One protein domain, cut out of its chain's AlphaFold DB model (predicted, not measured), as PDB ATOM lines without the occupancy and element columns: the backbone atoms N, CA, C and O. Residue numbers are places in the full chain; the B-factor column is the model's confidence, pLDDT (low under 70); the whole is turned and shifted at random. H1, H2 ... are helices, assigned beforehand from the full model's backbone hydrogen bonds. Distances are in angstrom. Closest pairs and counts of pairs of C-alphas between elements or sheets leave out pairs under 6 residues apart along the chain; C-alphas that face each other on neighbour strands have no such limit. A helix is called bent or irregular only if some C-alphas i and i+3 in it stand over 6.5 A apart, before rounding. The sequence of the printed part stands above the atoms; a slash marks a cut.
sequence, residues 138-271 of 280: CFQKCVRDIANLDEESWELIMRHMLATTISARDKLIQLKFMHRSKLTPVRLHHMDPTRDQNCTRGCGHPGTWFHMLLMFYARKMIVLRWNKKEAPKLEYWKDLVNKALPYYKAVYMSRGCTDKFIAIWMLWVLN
ATOM      1  N   CYS A 138     226.215 120.046 225.126       57.69
ATOM      2  CA  CYS A 138     226.242 119.900 223.673       57.69
ATOM      3  C   CYS A 138     225.329 118.783 223.137       57.69
ATOM      4  O   CYS A 138     224.666 119.022 222.135       57.69
ATOM      5  N   PHE A 139     225.249 117.625 223.799       64.06
ATOM      6  CA  PHE A 139     224.312 116.550 223.460       64.06
ATOM      7  C   PHE A 139     222.870 117.001 223.686       64.06
ATOM      8  O   PHE A 139     222.074 116.941 222.763       64.06
ATOM      9  N   GLN A 140     222.559 117.600 224.840       64.81
ATOM     10  CA  GLN A 140     221.212 118.128 225.104       64.81
ATOM     11  C   GLN A 140     220.792 119.195 224.084       64.81
ATOM     12  O   GLN A 140     219.625 119.289 223.714       64.81
ATOM     13  N   LYS A 141     221.740 120.016 223.617       65.00
ATOM     14  CA  LYS A 141     221.483 120.961 222.529       65.00
ATOM     15  C   LYS A 141     221.214 120.240 221.206       65.00
ATOM     16  O   LYS A 141     220.321 120.655 220.487       65.00
ATOM     17  N   CYS A 142     221.953 119.179 220.898       59.62
ATOM     18  CA  CYS A 142     221.730 118.382 219.694       59.62
ATOM     19  C   CYS A 142     220.419 117.597 219.718       59.62
ATOM     20  O   CYS A 142     219.764 117.577 218.693       59.62
ATOM     21  N   VAL A 143     220.004 117.037 220.854       66.06
ATOM     22  CA  VAL A 143     218.699 116.364 220.998       66.06
ATOM     23  C   VAL A 143     217.543 117.344 220.785       66.06
ATOM     24  O   VAL A 143     216.545 116.999 220.170       66.06
ATOM     25  N   ARG A 144     217.679 118.597 221.242       63.56
ATOM     26  CA  ARG A 144     216.686 119.645 220.947       63.56
ATOM     27  C   ARG A 144     216.696 120.083 219.486       63.56
ATOM     28  O   ARG A 144     215.643 120.389 218.944       63.56
ATOM     29  N   ASP A 145     217.882 120.173 218.886       62.72
ATOM     30  CA  ASP A 145     218.035 120.629 217.508       62.72
ATOM     31  C   ASP A 145     217.673 119.510 216.506       62.72
ATOM     32  O   ASP A 145     217.257 119.840 215.411       62.72
ATOM     33  N   ILE A 146     217.861 118.220 216.815       63.16
ATOM     34  CA  ILE A 146     217.671 117.064 215.915       63.16
ATOM     35  C   ILE A 146     216.539 116.185 216.444       63.16
ATOM     36  O   ILE A 146     216.719 115.448 217.411       63.16
ATOM     37  N   ALA A 147     215.382 116.240 215.777       60.84
ATOM     38  CA  ALA A 147     214.265 115.347 216.061       60.84
ATOM     39  C   ALA A 147     214.694 113.878 215.894       60.84
ATOM     40  O   ALA A 147     215.356 113.535 214.915       60.84
ATOM     41  N   ASN A 148     214.299 113.024 216.844       65.44
ATOM     42  CA  ASN A 148     214.567 111.579 216.862       65.44
ATOM     43  C   ASN A 148     216.055 111.177 216.940       65.44
ATOM     44  O   ASN A 148     216.409 110.079 216.522       65.44
ATOM     45  N   LEU A 149     216.934 112.036 217.472       68.88
ATOM     46  CA  LEU A 149     218.311 111.640 217.777       68.88
ATOM     47  C   LEU A 149     218.353 110.825 219.077       68.88
ATOM     48  O   LEU A 149     218.281 111.394 220.169       68.88
ATOM     49  N   ASP A 150     218.490 109.508 218.956       73.50
ATOM     50  CA  ASP A 150     218.751 108.610 220.079       73.50
ATOM     51  C   ASP A 150     220.239 108.609 220.486       73.50
ATOM     52  O   ASP A 150     221.123 109.157 219.810       73.50
ATOM     53  N   GLU A 151     220.523 108.033 221.657       68.19
ATOM     54  CA  GLU A 151     221.884 107.962 222.198       68.19
ATOM     55  C   GLU A 151     222.796 107.085 221.321       68.19
ATOM     56  O   GLU A 151     223.965 107.427 221.124       68.19
ATOM     57  N   GLU A 152     222.245 106.035 220.704       76.38
ATOM     58  CA  GLU A 152     222.962 105.131 219.797       76.38
ATOM     59  C   GLU A 152     223.387 105.823 218.494       76.38
ATOM     60  O   GLU A 152     224.562 105.766 218.115       76.38
ATOM     61  N   SER A 153     222.486 106.558 217.830       71.38
ATOM     62  CA  SER A 153     222.834 107.335 216.632       71.38
ATOM     63  C   SER A 153     223.836 108.431 216.962       71.38
ATOM     64  O   SER A 153     224.737 108.712 216.167       71.38
ATOM     65  N   TRP A 154     223.728 109.055 218.137       74.88
ATOM     66  CA  TRP A 154     224.714 110.035 218.577       74.88
ATOM     67  C   TRP A 154     226.095 109.415 218.786       74.88
ATOM     68  O   TRP A 154     227.091 109.970 218.311       74.88
ATOM     69  N   GLU A 155     226.176 108.265 219.453       74.56
ATOM     70  CA  GLU A 155     227.435 107.548 219.629       74.56
ATOM     71  C   GLU A 155     228.033 107.142 218.278       74.56
ATOM     72  O   GLU A 155     229.230 107.338 218.053       74.56
ATOM     73  N   LEU A 156     227.203 106.690 217.336       76.75
ATOM     74  CA  LEU A 156     227.618 106.352 215.977       76.75
ATOM     75  C   LEU A 156     228.178 107.572 215.226       76.75
ATOM     76  O   LEU A 156     229.279 107.508 214.672       76.75
ATOM     77  N   ILE A 157     227.482 108.715 215.260       74.69
ATOM     78  CA  ILE A 157     227.947 109.981 214.662       74.69
ATOM     79  C   ILE A 157     229.281 110.402 215.281       74.69
ATOM     80  O   ILE A 157     230.229 110.731 214.563       74.69
ATOM     81  N   MET A 158     229.380 110.368 216.610       76.50
ATOM     82  CA  MET A 158     230.595 110.728 217.336       76.50
ATOM     83  C   MET A 158     231.743 109.775 217.008       76.50
ATOM     84  O   MET A 158     232.870 110.229 216.794       76.50
ATOM     85  N   ARG A 159     231.470 108.475 216.892       76.88
ATOM     86  CA  ARG A 159     232.446 107.463 216.495       76.88
ATOM     87  C   ARG A 159     232.945 107.731 215.084       76.88
ATOM     88  O   ARG A 159     234.148 107.874 214.912       76.88
ATOM     89  N   HIS A 160     232.078 107.898 214.091       75.88
ATOM     90  CA  HIS A 160     232.517 108.161 212.715       75.88
ATOM     91  C   HIS A 160     233.256 109.494 212.570       75.88
ATOM     92  O   HIS A 160     234.313 109.564 211.931       75.88
ATOM     93  N   MET A 161     232.753 110.548 213.211       72.00
ATOM     94  CA  MET A 161     233.361 111.870 213.129       72.00
ATOM     95  C   MET A 161     234.723 111.911 213.823       72.00
ATOM     96  O   MET A 161     235.675 112.442 213.250       72.00
ATOM     97  N   LEU A 162     234.847 111.336 215.022       76.00
ATOM     98  CA  LEU A 162     236.047 111.462 215.852       76.00
ATOM     99  C   LEU A 162     237.057 110.325 215.676       76.00
ATOM    100  O   LEU A 162     238.238 110.553 215.956       76.00
ATOM    101  N   ALA A 163     236.653 109.139 215.201       70.38
ATOM    102  CA  ALA A 163     237.555 107.991 215.007       70.38
ATOM    103  C   ALA A 163     238.676 108.292 214.011       70.38
ATOM    104  O   ALA A 163     239.782 107.779 214.129       70.38
ATOM    105  N   THR A 164     238.415 109.186 213.061       66.38
ATOM    106  CA  THR A 164     239.387 109.601 212.045       66.38
ATOM    107  C   THR A 164     240.404 110.630 212.564       66.38
ATOM    108  O   THR A 164     241.225 111.119 211.794       66.38
ATOM    109  N   THR A 165     240.374 110.995 213.853       71.12
ATOM    110  CA  THR A 165     241.361 111.887 214.487       71.12
ATOM    111  C   THR A 165     241.954 111.256 215.738       71.12
ATOM    112  O   THR A 165     241.229 110.900 216.661       71.12
ATOM    113  N   ILE A 166     243.282 111.176 215.815       69.44
ATOM    114  CA  ILE A 166     243.980 110.637 216.995       69.44
ATOM    115  C   ILE A 166     244.120 111.725 218.077       69.44
ATOM    116  O   ILE A 166     243.974 111.458 219.268       69.44
ATOM    117  N   SER A 167     244.323 112.984 217.672       81.06
ATOM    118  CA  SER A 167     244.527 114.106 218.593       81.06
ATOM    119  C   SER A 167     243.227 114.580 219.251       81.06
ATOM    120  O   SER A 167     242.284 114.978 218.566       81.06
ATOM    121  N   ALA A 168     243.207 114.651 220.588       79.06
ATOM    122  CA  ALA A 168     242.098 115.232 221.356       79.06
ATOM    123  C   ALA A 168     241.809 116.695 220.963       79.06
ATOM    124  O   ALA A 168     240.655 117.126 220.931       79.06
ATOM    125  N   ARG A 169     242.852 117.453 220.593       81.94
ATOM    126  CA  ARG A 169     242.712 118.824 220.084       81.94
ATOM    127  C   ARG A 169     241.931 118.852 218.773       81.94
ATOM    128  O   ARG A 169     241.050 119.696 218.615       81.94
ATOM    129  N   ASP A 170     242.241 117.951 217.847       82.44
ATOM    130  CA  ASP A 170     241.576 117.903 216.544       82.44
ATOM    131  C   ASP A 170     240.143 117.362 216.669       82.44
ATOM    132  O   ASP A 170     239.242 117.938 216.058       82.44
ATOM    133  N   LYS A 171     239.896 116.386 217.560       84.00
ATOM    134  CA  LYS A 171     238.541 115.952 217.956       84.00
ATOM    135  C   LYS A 171     237.690 117.133 218.431       84.00
ATOM    136  O   LYS A 171     236.578 117.350 217.949       84.00
ATOM    137  N   LEU A 172     238.236 117.959 219.328       84.19
ATOM    138  CA  LEU A 172     237.557 119.154 219.829       84.19
ATOM    139  C   LEU A 172     237.309 120.193 218.725       84.19
ATOM    140  O   LEU A 172     236.263 120.840 218.706       84.19
ATOM    141  N   ILE A 173     238.260 120.389 217.810       85.12
ATOM    142  CA  ILE A 173     238.087 121.307 216.676       85.12
ATOM    143  C   ILE A 173     236.962 120.817 215.756       85.12
ATOM    144  O   ILE A 173     236.112 121.622 215.375       85.12
ATOM    145  N   GLN A 174     236.913 119.521 215.449       84.12
ATOM    146  CA  GLN A 174     235.875 118.925 214.608       84.12
ATOM    147  C   GLN A 174     234.484 119.047 215.246       84.12
ATOM    148  O   GLN A 174     233.540 119.451 214.566       84.12
ATOM    149  N   LEU A 175     234.380 118.838 216.565       81.25
ATOM    150  CA  LEU A 175     233.162 119.117 217.339       81.25
ATOM    151  C   LEU A 175     232.745 120.587 217.232       81.25
ATOM    152  O   LEU A 175     231.585 120.901 216.966       81.25
ATOM    153  N   LYS A 176     233.697 121.515 217.392       84.50
ATOM    154  CA  LYS A 176     233.425 122.955 217.269       84.50
ATOM    155  C   LYS A 176     232.956 123.344 215.871       84.50
ATOM    156  O   LYS A 176     232.113 124.234 215.740       84.50
ATOM    157  N   PHE A 177     233.483 122.704 214.831       85.06
ATOM    158  CA  PHE A 177     232.983 122.893 213.476       85.06
ATOM    159  C   PHE A 177     231.553 122.383 213.351       85.06
ATOM    160  O   PHE A 177     230.689 123.179 212.996       85.06
ATOM    161  N   MET A 178     231.286 121.130 213.731       78.56
ATOM    162  CA  MET A 178     229.952 120.518 213.673       78.56
ATOM    163  C   MET A 178     228.891 121.386 214.354       78.56
ATOM    164  O   MET A 178     227.898 121.756 213.737       78.56
ATOM    165  N   HIS A 179     229.139 121.837 215.583       74.94
ATOM    166  CA  HIS A 179     228.182 122.687 216.295       74.94
ATOM    167  C   HIS A 179     228.176 124.156 215.835       74.94
ATOM    168  O   HIS A 179     227.381 124.949 216.348       74.94
ATOM    169  N   ARG A 180     229.044 124.541 214.888       75.56
ATOM    170  CA  ARG A 180     229.317 125.927 214.468       75.56
ATOM    171  C   ARG A 180     229.731 126.843 215.627       75.56
ATOM    172  O   ARG A 180     229.465 128.041 215.593       75.56
ATOM    173  N   SER A 181     230.409 126.302 216.636       80.94
ATOM    174  CA  SER A 181     230.982 127.057 217.761       80.94
ATOM    175  C   SER A 181     232.452 127.430 217.550       80.94
ATOM    176  O   SER A 181     233.049 128.120 218.374       80.94
ATOM    177  N   LYS A 182     233.063 127.007 216.436       84.12
ATOM    178  CA  LYS A 182     234.402 127.466 216.067       84.12
ATOM    179  C   LYS A 182     234.374 128.974 215.789       84.12
ATOM    180  O   LYS A 182     233.650 129.442 214.908       84.12
ATOM    181  N   LEU A 183     235.193 129.715 216.533       86.00
ATOM    182  CA  LEU A 183     235.524 131.106 216.239       86.00
ATOM    183  C   LEU A 183     236.495 131.125 215.057       86.00
ATOM    184  O   LEU A 183     237.591 130.558 215.135       86.00
ATOM    185  N   THR A 184     236.036 131.691 213.947       90.06
ATOM    186  CA  THR A 184     236.790 131.842 212.699       90.06
ATOM    187  C   THR A 184     237.321 133.274 212.606       90.06
ATOM    188  O   THR A 184     236.740 134.143 213.256       90.06
ATOM    189  N   PRO A 185     238.377 133.550 211.824       90.62
ATOM    190  CA  PRO A 185     238.914 134.908 211.672       90.62
ATOM    191  C   PRO A 185     237.851 135.958 211.333       90.62
ATOM    192  O   PRO A 185     237.725 136.937 212.054       90.62
ATOM    193  N   VAL A 186     236.963 135.674 210.373       89.56
ATOM    194  CA  VAL A 186     235.827 136.558 210.041       89.56
ATOM    195  C   VAL A 186     234.916 136.820 211.249       89.56
ATOM    196  O   VAL A 186     234.521 137.949 211.509       89.56
ATOM    197  N   ARG A 187     234.593 135.787 212.040       87.94
ATOM    198  CA  ARG A 187     233.761 135.952 213.246       87.94
ATOM    199  C   ARG A 187     234.467 136.733 214.346       87.94
ATOM    200  O   ARG A 187     233.804 137.453 215.077       87.94
ATOM    201  N   LEU A 188     235.776 136.551 214.487       91.62
ATOM    202  CA  LEU A 188     236.581 137.288 215.452       91.62
ATOM    203  C   LEU A 188     236.696 138.759 215.054       91.62
ATOM    204  O   LEU A 188     236.552 139.598 215.928       91.62
ATOM    205  N   HIS A 189     236.859 139.058 213.764       92.88
ATOM    206  CA  HIS A 189     236.843 140.422 213.237       92.88
ATOM    207  C   HIS A 189     235.498 141.124 213.494       92.88
ATOM    208  O   HIS A 189     235.465 142.262 213.939       92.88
ATOM    209  N   HIS A 190     234.372 140.423 213.321       90.69
ATOM    210  CA  HIS A 190     233.059 140.976 213.685       90.69
ATOM    211  C   HIS A 190     232.892 141.266 215.186       90.69
ATOM    212  O   HIS A 190     232.096 142.126 215.546       90.69
ATOM    213  N   MET A 191     233.582 140.529 216.064       91.94
ATOM    214  CA  MET A 191     233.558 140.775 217.516       91.94
ATOM    215  C   MET A 191     234.534 141.880 217.927       91.94
ATOM    216  O   MET A 191     234.290 142.591 218.895       91.94
ATOM    217  N   ASP A 192     235.652 141.971 217.220       92.62
ATOM    218  CA  ASP A 192     236.778 142.848 217.494       92.62
ATOM    219  C   ASP A 192     237.418 143.237 216.149       92.62
ATOM    220  O   ASP A 192     238.234 142.472 215.611       92.62
ATOM    221  N   PRO A 193     237.046 144.406 215.587       93.38
ATOM    222  CA  PRO A 193     237.496 144.843 214.265       93.38
ATOM    223  C   PRO A 193     239.012 145.023 214.136       93.38
ATOM    224  O   PRO A 193     239.522 145.111 213.023       93.38
ATOM    225  N   THR A 194     239.751 145.050 215.251       93.19
ATOM    226  CA  THR A 194     241.220 145.150 215.244       93.19
ATOM    227  C   THR A 194     241.904 143.878 214.735       93.19
ATOM    228  O   THR A 194     243.079 143.897 214.371       93.19
ATOM    229  N   ARG A 195     241.184 142.751 214.701       89.81
ATOM    230  CA  ARG A 195     241.718 141.454 214.277       89.81
ATOM    231  C   ARG A 195     241.620 141.286 212.772       89.81
ATOM    232  O   ARG A 195     240.596 141.609 212.190       89.81
ATOM    233  N   ASP A 196     242.622 140.671 212.155       90.31
ATOM    234  CA  ASP A 196     242.556 140.332 210.732       90.31
ATOM    235  C   ASP A 196     241.436 139.305 210.447       90.31
ATOM    236  O   ASP A 196     241.303 138.279 211.130       90.31
ATOM    237  N   GLN A 197     240.623 139.585 209.425       91.62
ATOM    238  CA  GLN A 197     239.570 138.696 208.931       91.62
ATOM    239  C   GLN A 197     240.107 137.556 208.054       91.62
ATOM    240  O   GLN A 197     239.381 136.591 207.776       91.62
ATOM    241  N   ASN A 198     241.360 137.646 207.612       92.06
ATOM    242  CA  ASN A 198     241.976 136.675 206.722       92.06
ATOM    243  C   ASN A 198     242.331 135.366 207.427       92.06
ATOM    244  O   ASN A 198     242.391 135.234 208.651       92.06
ATOM    245  N   CYS A 199     242.531 134.334 206.618       88.44
ATOM    246  CA  CYS A 199     242.927 133.027 207.099       88.44
ATOM    247  C   CYS A 199     244.263 133.087 207.852       88.44
ATOM    248  O   CYS A 199     245.270 133.566 207.336       88.44
ATOM    249  N   THR A 200     244.313 132.459 209.030       84.12
ATOM    250  CA  THR A 200     245.526 132.383 209.865       84.12
ATOM    251  C   THR A 200     246.668 131.577 209.242       84.12
ATOM    252  O   THR A 200     247.739 131.468 209.833       84.12
ATOM    253  N   ARG A 201     246.440 130.951 208.082       81.69
ATOM    254  CA  ARG A 201     247.458 130.238 207.301       81.69
ATOM    255  C   ARG A 201     248.074 131.091 206.190       81.69
ATOM    256  O   ARG A 201     248.932 130.579 205.487       81.69
ATOM    257  N   GLY A 202     247.653 132.349 206.041       81.56
ATOM    258  CA  GLY A 202     248.266 133.286 205.099       81.56
ATOM    259  C   GLY A 202     247.890 133.054 203.635       81.56
ATOM    260  O   GLY A 202     248.631 133.458 202.753       81.56
ATOM    261  N   CYS A 203     246.749 132.419 203.350       84.00
ATOM    262  CA  CYS A 203     246.296 132.188 201.971       84.00
ATOM    263  C   CYS A 203     245.658 133.422 201.299       84.00
ATOM    264  O   CYS A 203     245.122 133.294 200.206       84.00
ATOM    265  N   GLY A 204     245.634 134.583 201.963       84.25
ATOM    266  CA  GLY A 204     245.062 135.826 201.425       84.25
ATOM    267  C   GLY A 204     243.529 135.879 201.339       84.25
ATOM    268  O   GLY A 204     242.981 136.917 200.989       84.25
ATOM    269  N   HIS A 205     242.820 134.798 201.679       87.25
ATOM    270  CA  HIS A 205     241.355 134.761 201.661       87.25
ATOM    271  C   HIS A 205     240.736 134.963 203.054       87.25
ATOM    272  O   HIS A 205     241.329 134.536 204.055       87.25
ATOM    273  N   PRO A 206     239.503 135.505 203.138       88.56
ATOM    274  CA  PRO A 206     238.761 135.592 204.389       88.56
ATOM    275  C   PRO A 206     238.615 134.222 205.057       88.56
ATOM    276  O   PRO A 206     238.190 133.238 204.443       88.56
ATOM    277  N   GLY A 207     238.932 134.152 206.350       87.12
ATOM    278  CA  GLY A 207     238.819 132.944 207.163       87.12
ATOM    279  C   GLY A 207     237.365 132.620 207.503       87.12
ATOM    280  O   GLY A 207     236.958 132.690 208.666       87.12
ATOM    281  N   THR A 208     236.557 132.289 206.496       88.38
ATOM    282  CA  THR A 208     235.159 131.881 206.678       88.38
ATOM    283  C   THR A 208     235.072 130.513 207.352       88.38
ATOM    284  O   THR A 208     236.036 129.746 207.399       88.38
ATOM    285  N   TRP A 209     233.897 130.167 207.886       86.81
ATOM    286  CA  TRP A 209     233.686 128.843 208.484       86.81
ATOM    287  C   TRP A 209     233.975 127.710 207.497       86.81
ATOM    288  O   TRP A 209     234.649 126.752 207.865       86.81
ATOM    289  N   PHE A 210     233.530 127.862 206.248       85.25
ATOM    290  CA  PHE A 210     233.728 126.873 205.195       85.25
ATOM    291  C   PHE A 210     235.205 126.739 204.807       85.25
ATOM    292  O   PHE A 210     235.748 125.637 204.829       85.25
ATOM    293  N   HIS A 211     235.895 127.862 204.580       87.31
ATOM    294  CA  HIS A 211     237.328 127.861 204.279       87.31
ATOM    295  C   HIS A 211     238.143 127.176 205.389       87.31
ATOM    296  O   HIS A 211     238.956 126.285 205.136       87.31
ATOM    297  N   MET A 212     237.875 127.535 206.649       89.69
ATOM    298  CA  MET A 212     238.568 126.952 207.799       89.69
ATOM    299  C   MET A 212     238.253 125.460 207.986       89.69
ATOM    300  O   MET A 212     239.113 124.720 208.466       89.69
ATOM    301  N   LEU A 213     237.048 125.012 207.617       88.88
ATOM    302  CA  LEU A 213     236.665 123.602 207.641       88.88
ATOM    303  C   LEU A 213     237.459 122.791 206.612       88.88
ATOM    304  O   LEU A 213     238.041 121.761 206.948       88.88
ATOM    305  N   LEU A 214     237.515 123.272 205.371       89.06
ATOM    306  CA  LEU A 214     238.265 122.634 204.292       89.06
ATOM    307  C   LEU A 214     239.761 122.541 204.623       89.06
ATOM    308  O   LEU A 214     240.363 121.473 204.477       89.06
ATOM    309  N   MET A 215     240.334 123.615 205.174       88.50
ATOM    310  CA  MET A 215     241.712 123.635 205.677       88.50
ATOM    311  C   MET A 215     241.939 122.653 206.830       88.50
ATOM    312  O   MET A 215     242.998 122.023 206.913       88.50
ATOM    313  N   PHE A 216     240.957 122.482 207.719       89.50
ATOM    314  CA  PHE A 216     241.028 121.468 208.769       89.50
ATOM    315  C   PHE A 216     241.103 120.057 208.179       89.50
ATOM    316  O   PHE A 216     241.977 119.288 208.581       89.50
ATOM    317  N   TYR A 217     240.255 119.729 207.199       88.50
ATOM    318  CA  TYR A 217     240.288 118.421 206.541       88.50
ATOM    319  C   TYR A 217     241.562 118.196 205.724       88.50
ATOM    320  O   TYR A 217     242.086 117.085 205.741       88.50
ATOM    321  N   ALA A 218     242.114 119.232 205.089       88.81
ATOM    322  CA  ALA A 218     243.393 119.136 204.387       88.81
ATOM    323  C   ALA A 218     244.531 118.782 205.357       88.81
ATOM    324  O   ALA A 218     245.252 117.806 205.152       88.81
ATOM    325  N   ARG A 219     244.634 119.497 206.487       87.31
ATOM    326  CA  ARG A 219     245.619 119.180 207.532       87.31
ATOM    327  C   ARG A 219     245.397 117.784 208.116       87.31
ATOM    328  O   ARG A 219     246.362 117.055 208.322       87.31
ATOM    329  N   LYS A 220     244.147 117.418 208.406       86.75
ATOM    330  CA  LYS A 220     243.789 116.098 208.944       86.75
ATOM    331  C   LYS A 220     244.231 114.985 207.999       86.75
ATOM    332  O   LYS A 220     244.817 114.007 208.446       86.75
ATOM    333  N   MET A 221     244.001 115.164 206.706       87.75
ATOM    334  CA  MET A 221     244.397 114.224 205.668       87.75
ATOM    335  C   MET A 221     245.931 114.073 205.599       87.75
ATOM    336  O   MET A 221     246.419 112.943 205.611       87.75
ATOM    337  N   ILE A 222     246.691 115.179 205.651       87.06
ATOM    338  CA  ILE A 222     248.166 115.140 205.718       87.06
ATOM    339  C   ILE A 222     248.626 114.345 206.945       87.06
ATOM    340  O   ILE A 222     249.466 113.462 206.825       87.06
ATOM    341  N   VAL A 223     248.038 114.603 208.117       85.25
ATOM    342  CA  VAL A 223     248.379 113.882 209.353       85.25
ATOM    343  C   VAL A 223     248.042 112.396 209.251       85.25
ATOM    344  O   VAL A 223     248.831 111.569 209.684       85.25
ATOM    345  N   LEU A 224     246.909 112.018 208.659       83.50
ATOM    346  CA  LEU A 224     246.535 110.607 208.501       83.50
ATOM    347  C   LEU A 224     247.485 109.835 207.576       83.50
ATOM    348  O   LEU A 224     247.610 108.617 207.703       83.50
ATOM    349  N   ARG A 225     248.156 110.528 206.654       85.19
ATOM    350  CA  ARG A 225     249.066 109.926 205.673       85.19
ATOM    351  C   ARG A 225     250.528 110.316 205.858       85.19
ATOM    352  O   ARG A 225     251.335 109.974 205.005       85.19
ATOM    353  N   TRP A 226     250.892 110.948 206.973       83.62
ATOM    354  CA  TRP A 226     252.242 111.487 207.180       83.62
ATOM    355  C   TRP A 226     253.353 110.423 207.089       83.62
ATOM    356  O   TRP A 226     254.461 110.728 206.672       83.62
ATOM    357  N   ASN A 227     253.025 109.170 207.426       83.56
ATOM    358  CA  ASN A 227     253.923 108.010 207.376       83.56
ATOM    359  C   ASN A 227     253.904 107.250 206.036       83.56
ATOM    360  O   ASN A 227     254.469 106.160 205.937       83.56
ATOM    361  N   LYS A 228     253.196 107.744 205.016       86.38
ATOM    362  CA  LYS A 228     253.149 107.113 203.691       86.38
ATOM    363  C   LYS A 228     254.209 107.742 202.788       86.38
ATOM    364  O   LYS A 228     254.455 108.938 202.859       86.38
ATOM    365  N   LYS A 229     254.823 106.921 201.929       83.69
ATOM    366  CA  LYS A 229     255.856 107.368 200.975       83.69
ATOM    367  C   LYS A 229     255.307 108.323 199.912       83.69
ATOM    368  O   LYS A 229     256.049 109.141 199.384       83.69
ATOM    369  N   GLU A 230     254.023 108.207 199.593       84.81
ATOM    370  CA  GLU A 230     253.375 109.003 198.555       84.81
ATOM    371  C   GLU A 230     252.706 110.249 199.126       84.81
ATOM    372  O   GLU A 230     252.013 110.193 200.150       84.81
ATOM    373  N   ALA A 231     252.862 111.361 198.402       83.69
ATOM    374  CA  ALA A 231     252.169 112.599 198.703       83.69
ATOM    375  C   ALA A 231     250.647 112.378 198.660       83.69
ATOM    376  O   ALA A 231     250.132 111.684 197.773       83.69
ATOM    377  N   PRO A 232     249.890 112.959 199.597       86.25
ATOM    378  CA  PRO A 232     248.464 112.725 199.610       86.25
ATOM    379  C   PRO A 232     247.754 113.396 198.429       86.25
ATOM    380  O   PRO A 232     247.892 114.595 198.199       86.25
ATOM    381  N   LYS A 233     246.951 112.616 197.703       87.75
ATOM    382  CA  LYS A 233     246.177 113.091 196.555       87.75
ATOM    383  C   LYS A 233     244.967 113.919 196.982       87.75
ATOM    384  O   LYS A 233     244.366 113.683 198.035       87.75
ATOM    385  N   LEU A 234     244.560 114.833 196.102       85.50
ATOM    386  CA  LEU A 234     243.370 115.666 196.277       85.50
ATOM    387  C   LEU A 234     242.093 114.823 196.452       85.50
ATOM    388  O   LEU A 234     241.222 115.179 197.239       85.50
ATOM    389  N   GLU A 235     242.013 113.676 195.777       85.69
ATOM    390  CA  GLU A 235     240.903 112.718 195.882       85.69
ATOM    391  C   GLU A 235     240.677 112.231 197.316       85.69
ATOM    392  O   GLU A 235     239.543 112.178 197.780       85.69
ATOM    393  N   TYR A 236     241.748 111.953 198.065       86.88
ATOM    394  CA  TYR A 236     241.628 111.504 199.455       86.88
ATOM    395  C   TYR A 236     241.105 112.600 200.376       86.88
ATOM    396  O   TYR A 236     240.401 112.321 201.346       86.88
ATOM    397  N   TRP A 237     241.456 113.852 200.093       88.94
ATOM    398  CA  TRP A 237     240.904 114.985 200.822       88.94
ATOM    399  C   TRP A 237     239.417 115.173 200.510       88.94
ATOM    400  O   TRP A 237     238.633 115.337 201.444       88.94
ATOM    401  N   LYS A 238     239.023 115.069 199.234       85.69
ATOM    402  CA  LYS A 238     237.616 115.121 198.807       85.69
ATOM    403  C   LYS A 238     236.788 114.022 199.474       85.69
ATOM    404  O   LYS A 238     235.793 114.332 200.117       85.69
ATOM    405  N   ASP A 239     237.248 112.771 199.420       86.38
ATOM    406  CA  ASP A 239     236.601 111.628 200.082       86.38
ATOM    407  C   ASP A 239     236.431 111.861 201.593       86.38
ATOM    408  O   ASP A 239     235.358 111.640 202.152       86.38
ATOM    409  N   LEU A 240     237.459 112.395 202.260       86.38
ATOM    410  CA  LEU A 240     237.395 112.683 203.691       86.38
ATOM    411  C   LEU A 240     236.367 113.775 204.034       86.38
ATOM    412  O   LEU A 240     235.681 113.666 205.052       86.38
ATOM    413  N   VAL A 241     236.255 114.820 203.208       87.94
ATOM    414  CA  VAL A 241     235.238 115.872 203.371       87.94
ATOM    415  C   VAL A 241     233.843 115.312 203.085       87.94
ATOM    416  O   VAL A 241     232.927 115.533 203.878       87.94
ATOM    417  N   ASN A 242     233.688 114.539 202.010       86.12
ATOM    418  CA  ASN A 242     232.411 113.974 201.576       86.12
ATOM    419  C   ASN A 242     231.862 112.955 202.580       86.12
ATOM    420  O   ASN A 242     230.676 112.993 202.893       86.12
ATOM    421  N   LYS A 243     232.718 112.139 203.204       84.50
ATOM    422  CA  LYS A 243     232.326 111.266 204.325       84.50
ATOM    423  C   LYS A 243     231.790 112.034 205.530       84.50
ATOM    424  O   LYS A 243     230.960 111.513 206.265       84.50
ATOM    425  N   ALA A 244     232.258 113.262 205.753       83.12
ATOM    426  CA  ALA A 244     231.807 114.085 206.871       83.12
ATOM    427  C   ALA A 244     230.572 114.948 206.548       83.12
ATOM    428  O   ALA A 244     229.893 115.436 207.456       83.12
ATOM    429  N   LEU A 245     230.291 115.160 205.262       84.62
ATOM    430  CA  LEU A 245     229.249 116.052 204.767       84.62
ATOM    431  C   LEU A 245     227.827 115.676 205.228       84.62
ATOM    432  O   LEU A 245     227.119 116.591 205.659       84.62
ATOM    433  N   PRO A 246     227.412 114.390 205.263       83.25
ATOM    434  CA  PRO A 246     226.104 113.998 205.790       83.25
ATOM    435  C   PRO A 246     225.853 114.491 207.219       83.25
ATOM    436  O   PRO A 246     224.764 114.970 207.525       83.25
ATOM    437  N   TYR A 247     226.876 114.472 208.078       80.31
ATOM    438  CA  TYR A 247     226.748 114.937 209.462       80.31
ATOM    439  C   TYR A 247     226.591 116.457 209.545       80.31
ATOM    440  O   TYR A 247     225.815 116.958 210.357       80.31
ATOM    441  N   TYR A 248     227.285 117.212 208.683       81.38
ATOM    442  CA  TYR A 248     227.049 118.651 208.587       81.38
ATOM    443  C   TYR A 248     225.638 118.930 208.059       81.38
ATOM    444  O   TYR A 248     224.935 119.721 208.679       81.38
ATOM    445  N   LYS A 249     225.192 118.254 206.990       82.50
ATOM    446  CA  LYS A 249     223.828 118.387 206.442       82.50
ATOM    447  C   LYS A 249     222.781 118.154 207.529       82.50
ATOM    448  O   LYS A 249     221.949 119.032 207.748       82.50
ATOM    449  N   ALA A 250     222.886 117.048 208.266       77.31
ATOM    450  CA  ALA A 250     221.971 116.708 209.352       77.31
ATOM    451  C   ALA A 250     221.833 117.849 210.372       77.31
ATOM    452  O   ALA A 250     220.723 118.285 210.646       77.31
ATOM    453  N   VAL A 251     222.944 118.425 210.850       76.12
ATOM    454  CA  VAL A 251     222.921 119.533 211.828       76.12
ATOM    455  C   VAL A 251     222.291 120.820 211.272       76.12
ATOM    456  O   VAL A 251     221.725 121.610 212.029       76.12
ATOM    457  N   TYR A 252     222.405 121.091 209.969       77.38
ATOM    458  CA  TYR A 252     221.749 122.260 209.372       77.38
ATOM    459  C   TYR A 252     220.247 122.045 209.181       77.38
ATOM    460  O   TYR A 252     219.479 122.961 209.478       77.38
ATOM    461  N   MET A 253     219.847 120.857 208.721       78.81
ATOM    462  CA  MET A 253     218.440 120.478 208.544       78.81
ATOM    463  C   MET A 253     217.695 120.531 209.874       78.81
ATOM    464  O   MET A 253     216.622 121.113 209.976       78.81
ATOM    465  N   SER A 254     218.330 120.012 210.918       70.69
ATOM    466  CA  SER A 254     217.784 119.979 212.267       70.69
ATOM    467  C   SER A 254     217.479 121.381 212.819       70.69
ATOM    468  O   SER A 254     216.462 121.629 213.454       70.69
ATOM    469  N   ARG A 255     218.321 122.362 212.488       73.44
ATOM    470  CA  ARG A 255     218.150 123.764 212.896       73.44
ATOM    471  C   ARG A 255     217.204 124.566 211.998       73.44
ATOM    472  O   ARG A 255     217.216 125.794 212.084       73.44
ATOM    473  N   GLY A 256     216.486 123.917 211.079       77.00
ATOM    474  CA  GLY A 256     215.656 124.590 210.074       77.00
ATOM    475  C   GLY A 256     216.451 125.548 209.178       77.00
ATOM    476  O   GLY A 256     215.917 126.527 208.675       77.00
ATOM    477  N   CYS A 257     217.760 125.323 209.025       79.75
ATOM    478  CA  CYS A 257     218.686 126.216 208.326       79.75
ATOM    479  C   CYS A 257     219.129 125.630 206.975       79.75
ATOM    480  O   CYS A 257     220.299 125.764 206.600       79.75
ATOM    481  N   THR A 258     218.220 124.974 206.258       81.06
ATOM    482  CA  THR A 258     218.497 124.283 204.989       81.06
ATOM    483  C   THR A 258     219.062 125.223 203.926       81.06
ATOM    484  O   THR A 258     220.096 124.919 203.334       81.06
ATOM    485  N   ASP A 259     218.499 126.421 203.780       81.56
ATOM    486  CA  ASP A 259     218.966 127.407 202.793       81.56
ATOM    487  C   ASP A 259     220.405 127.851 203.058       81.56
ATOM    488  O   ASP A 259     221.202 128.032 202.141       81.56
ATOM    489  N   LYS A 260     220.792 127.952 204.338       80.69
ATOM    490  CA  LYS A 260     222.175 128.262 204.729       80.69
ATOM    491  C   LYS A 260     223.122 127.109 204.413       80.69
ATOM    492  O   LYS A 260     224.288 127.368 204.129       80.69
ATOM    493  N   PHE A 261     222.666 125.859 204.509       83.25
ATOM    494  CA  PHE A 261     223.473 124.715 204.089       83.25
ATOM    495  C   PHE A 261     223.716 124.766 202.587       83.25
ATOM    496  O   PHE A 261     224.870 124.694 202.174       83.25
ATOM    497  N   ILE A 262     222.653 124.971 201.805       82.81
ATOM    498  CA  ILE A 262     222.731 125.094 200.349       82.81
ATOM    499  C   ILE A 262     223.668 126.251 199.988       82.81
ATOM    500  O   ILE A 262     224.683 126.016 199.351       82.81
ATOM    501  N   ALA A 263     223.454 127.462 200.501       82.94
ATOM    502  CA  ALA A 263     224.306 128.613 200.189       82.94
ATOM    503  C   ALA A 263     225.806 128.388 200.480       82.94
ATOM    504  O   ALA A 263     226.661 128.920 199.778       82.94
ATOM    505  N   ILE A 264     226.141 127.598 201.509       81.50
ATOM    506  CA  ILE A 264     227.533 127.323 201.896       81.50
ATOM    507  C   ILE A 264     228.137 126.159 201.098       81.50
ATOM    508  O   ILE A 264     229.309 126.221 200.732       81.50
ATOM    509  N   TRP A 265     227.374 125.091 200.864       83.19
ATOM    510  CA  TRP A 265     227.882 123.834 200.305       83.19
ATOM    511  C   TRP A 265     227.549 123.623 198.831       83.19
ATOM    512  O   TRP A 265     228.155 122.761 198.208       83.19
ATOM    513  N   MET A 266     226.643 124.403 198.244       80.38
ATOM    514  CA  MET A 266     226.191 124.225 196.861       80.38
ATOM    515  C   MET A 266     227.352 124.257 195.864       80.38
ATOM    516  O   MET A 266     227.422 123.393 194.999       80.38
ATOM    517  N   LEU A 267     228.322 125.160 196.045       77.69
ATOM    518  CA  LEU A 267     229.526 125.204 195.205       77.69
ATOM    519  C   LEU A 267     230.411 123.958 195.345       77.69
ATOM    520  O   LEU A 267     231.096 123.594 194.402       77.69
ATOM    521  N   TRP A 268     230.413 123.302 196.506       82.12
ATOM    522  CA  TRP A 268     231.169 122.066 196.725       82.12
ATOM    523  C   TRP A 268     230.454 120.847 196.141       82.12
ATOM    524  O   TRP A 268     231.096 119.968 195.575       82.12
ATOM    525  N   VAL A 269     229.129 120.787 196.280       78.06
ATOM    526  CA  VAL A 269     228.346 119.624 195.847       78.06
ATOM    527  C   VAL A 269     228.086 119.648 194.341       78.06
ATOM    528  O   VAL A 269     228.166 118.606 193.709       78.06
ATOM    529  N   LEU A 270     227.825 120.816 193.745       70.56
ATOM    530  CA  LEU A 270     227.546 120.932 192.306       70.56
ATOM    531  C   LEU A 270     228.804 120.970 191.430       70.56
ATOM    532  O   LEU A 270     228.704 120.844 190.212       70.56
ATOM    533  N   ASN A 271     229.985 121.163 192.017       74.00
ATOM    534  CA  ASN A 271     231.228 121.183 191.259       74.00
ATOM    535  C   ASN A 271     231.622 119.752 190.866       74.00
ATOM    536  O   ASN A 271     231.811 118.898 191.733       74.00
TER     537      ASN A 271
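This is residues 138 to 271 of the 280 residues of an uncharacterized protein of Xenopus laevis (UniProt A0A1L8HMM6). Crossed helices cluster round H3 and H5 in the middle; the long bent helix H6 crosses H5 with its first arm and reaches H3 with its second, along which H7 folds back. The end of H2 meets H3, while H1 and H4 lie farthest out. The printed part, 134 residues with seven named helices in the order H1 to H7 and no named strand, is all helix. It is compact, with a radius of gyration of the C-alphas of 15.7 A and spans of 42 by 41 by 32 A.

H1, residues 138 to 145, and H2, residues 151 to 163, are near each other. H2 only just touches H3, residues 168 to 178, with 3 pairs of C-alphas within 8 A, the closest those of Leu 162 and Lys 171, 5.6 A. H4, residues 185 to 191, touches no helix. H6, residues 234 to 254, was assigned as one helix by its hydrogen bonds but is bent, C-alphas 243 and 246 being 7.0 A apart; its arms are H6a, residues 234 to 243, and H6b, residues 246 to 254. H5, residues 209 to 225, touches H6a at a steep tilt of 66 degrees, the closest C-alphas being those of Ala 218 and Trp 237, 6.0 A. H6b and H7, residues 258 to 269, form a helical hairpin at a shallow tilt of 21 degrees, the closest C-alphas being those of Tyr 252 and Thr 258, 5.8 A. Every O i to N i+4 pair is within hydrogen-bond range in H1 to H5, H6a and H6b, and 6 of 8 in H7.

H1 begins at C-alpha 138, (226.242, 119.900, 223.673). H2 measures 17.2 A and H5 24.5 A. H7, irregular with C-alphas 264 and 267 7.3 A apart, ends at C-alpha 269, (228.346, 119.624, 195.847).

The printed part has no cut. The link from H4 to H5, residues 192 to 208, is long. pLDDT is under 70 at residues 138 to 149, 151, 164 and 166.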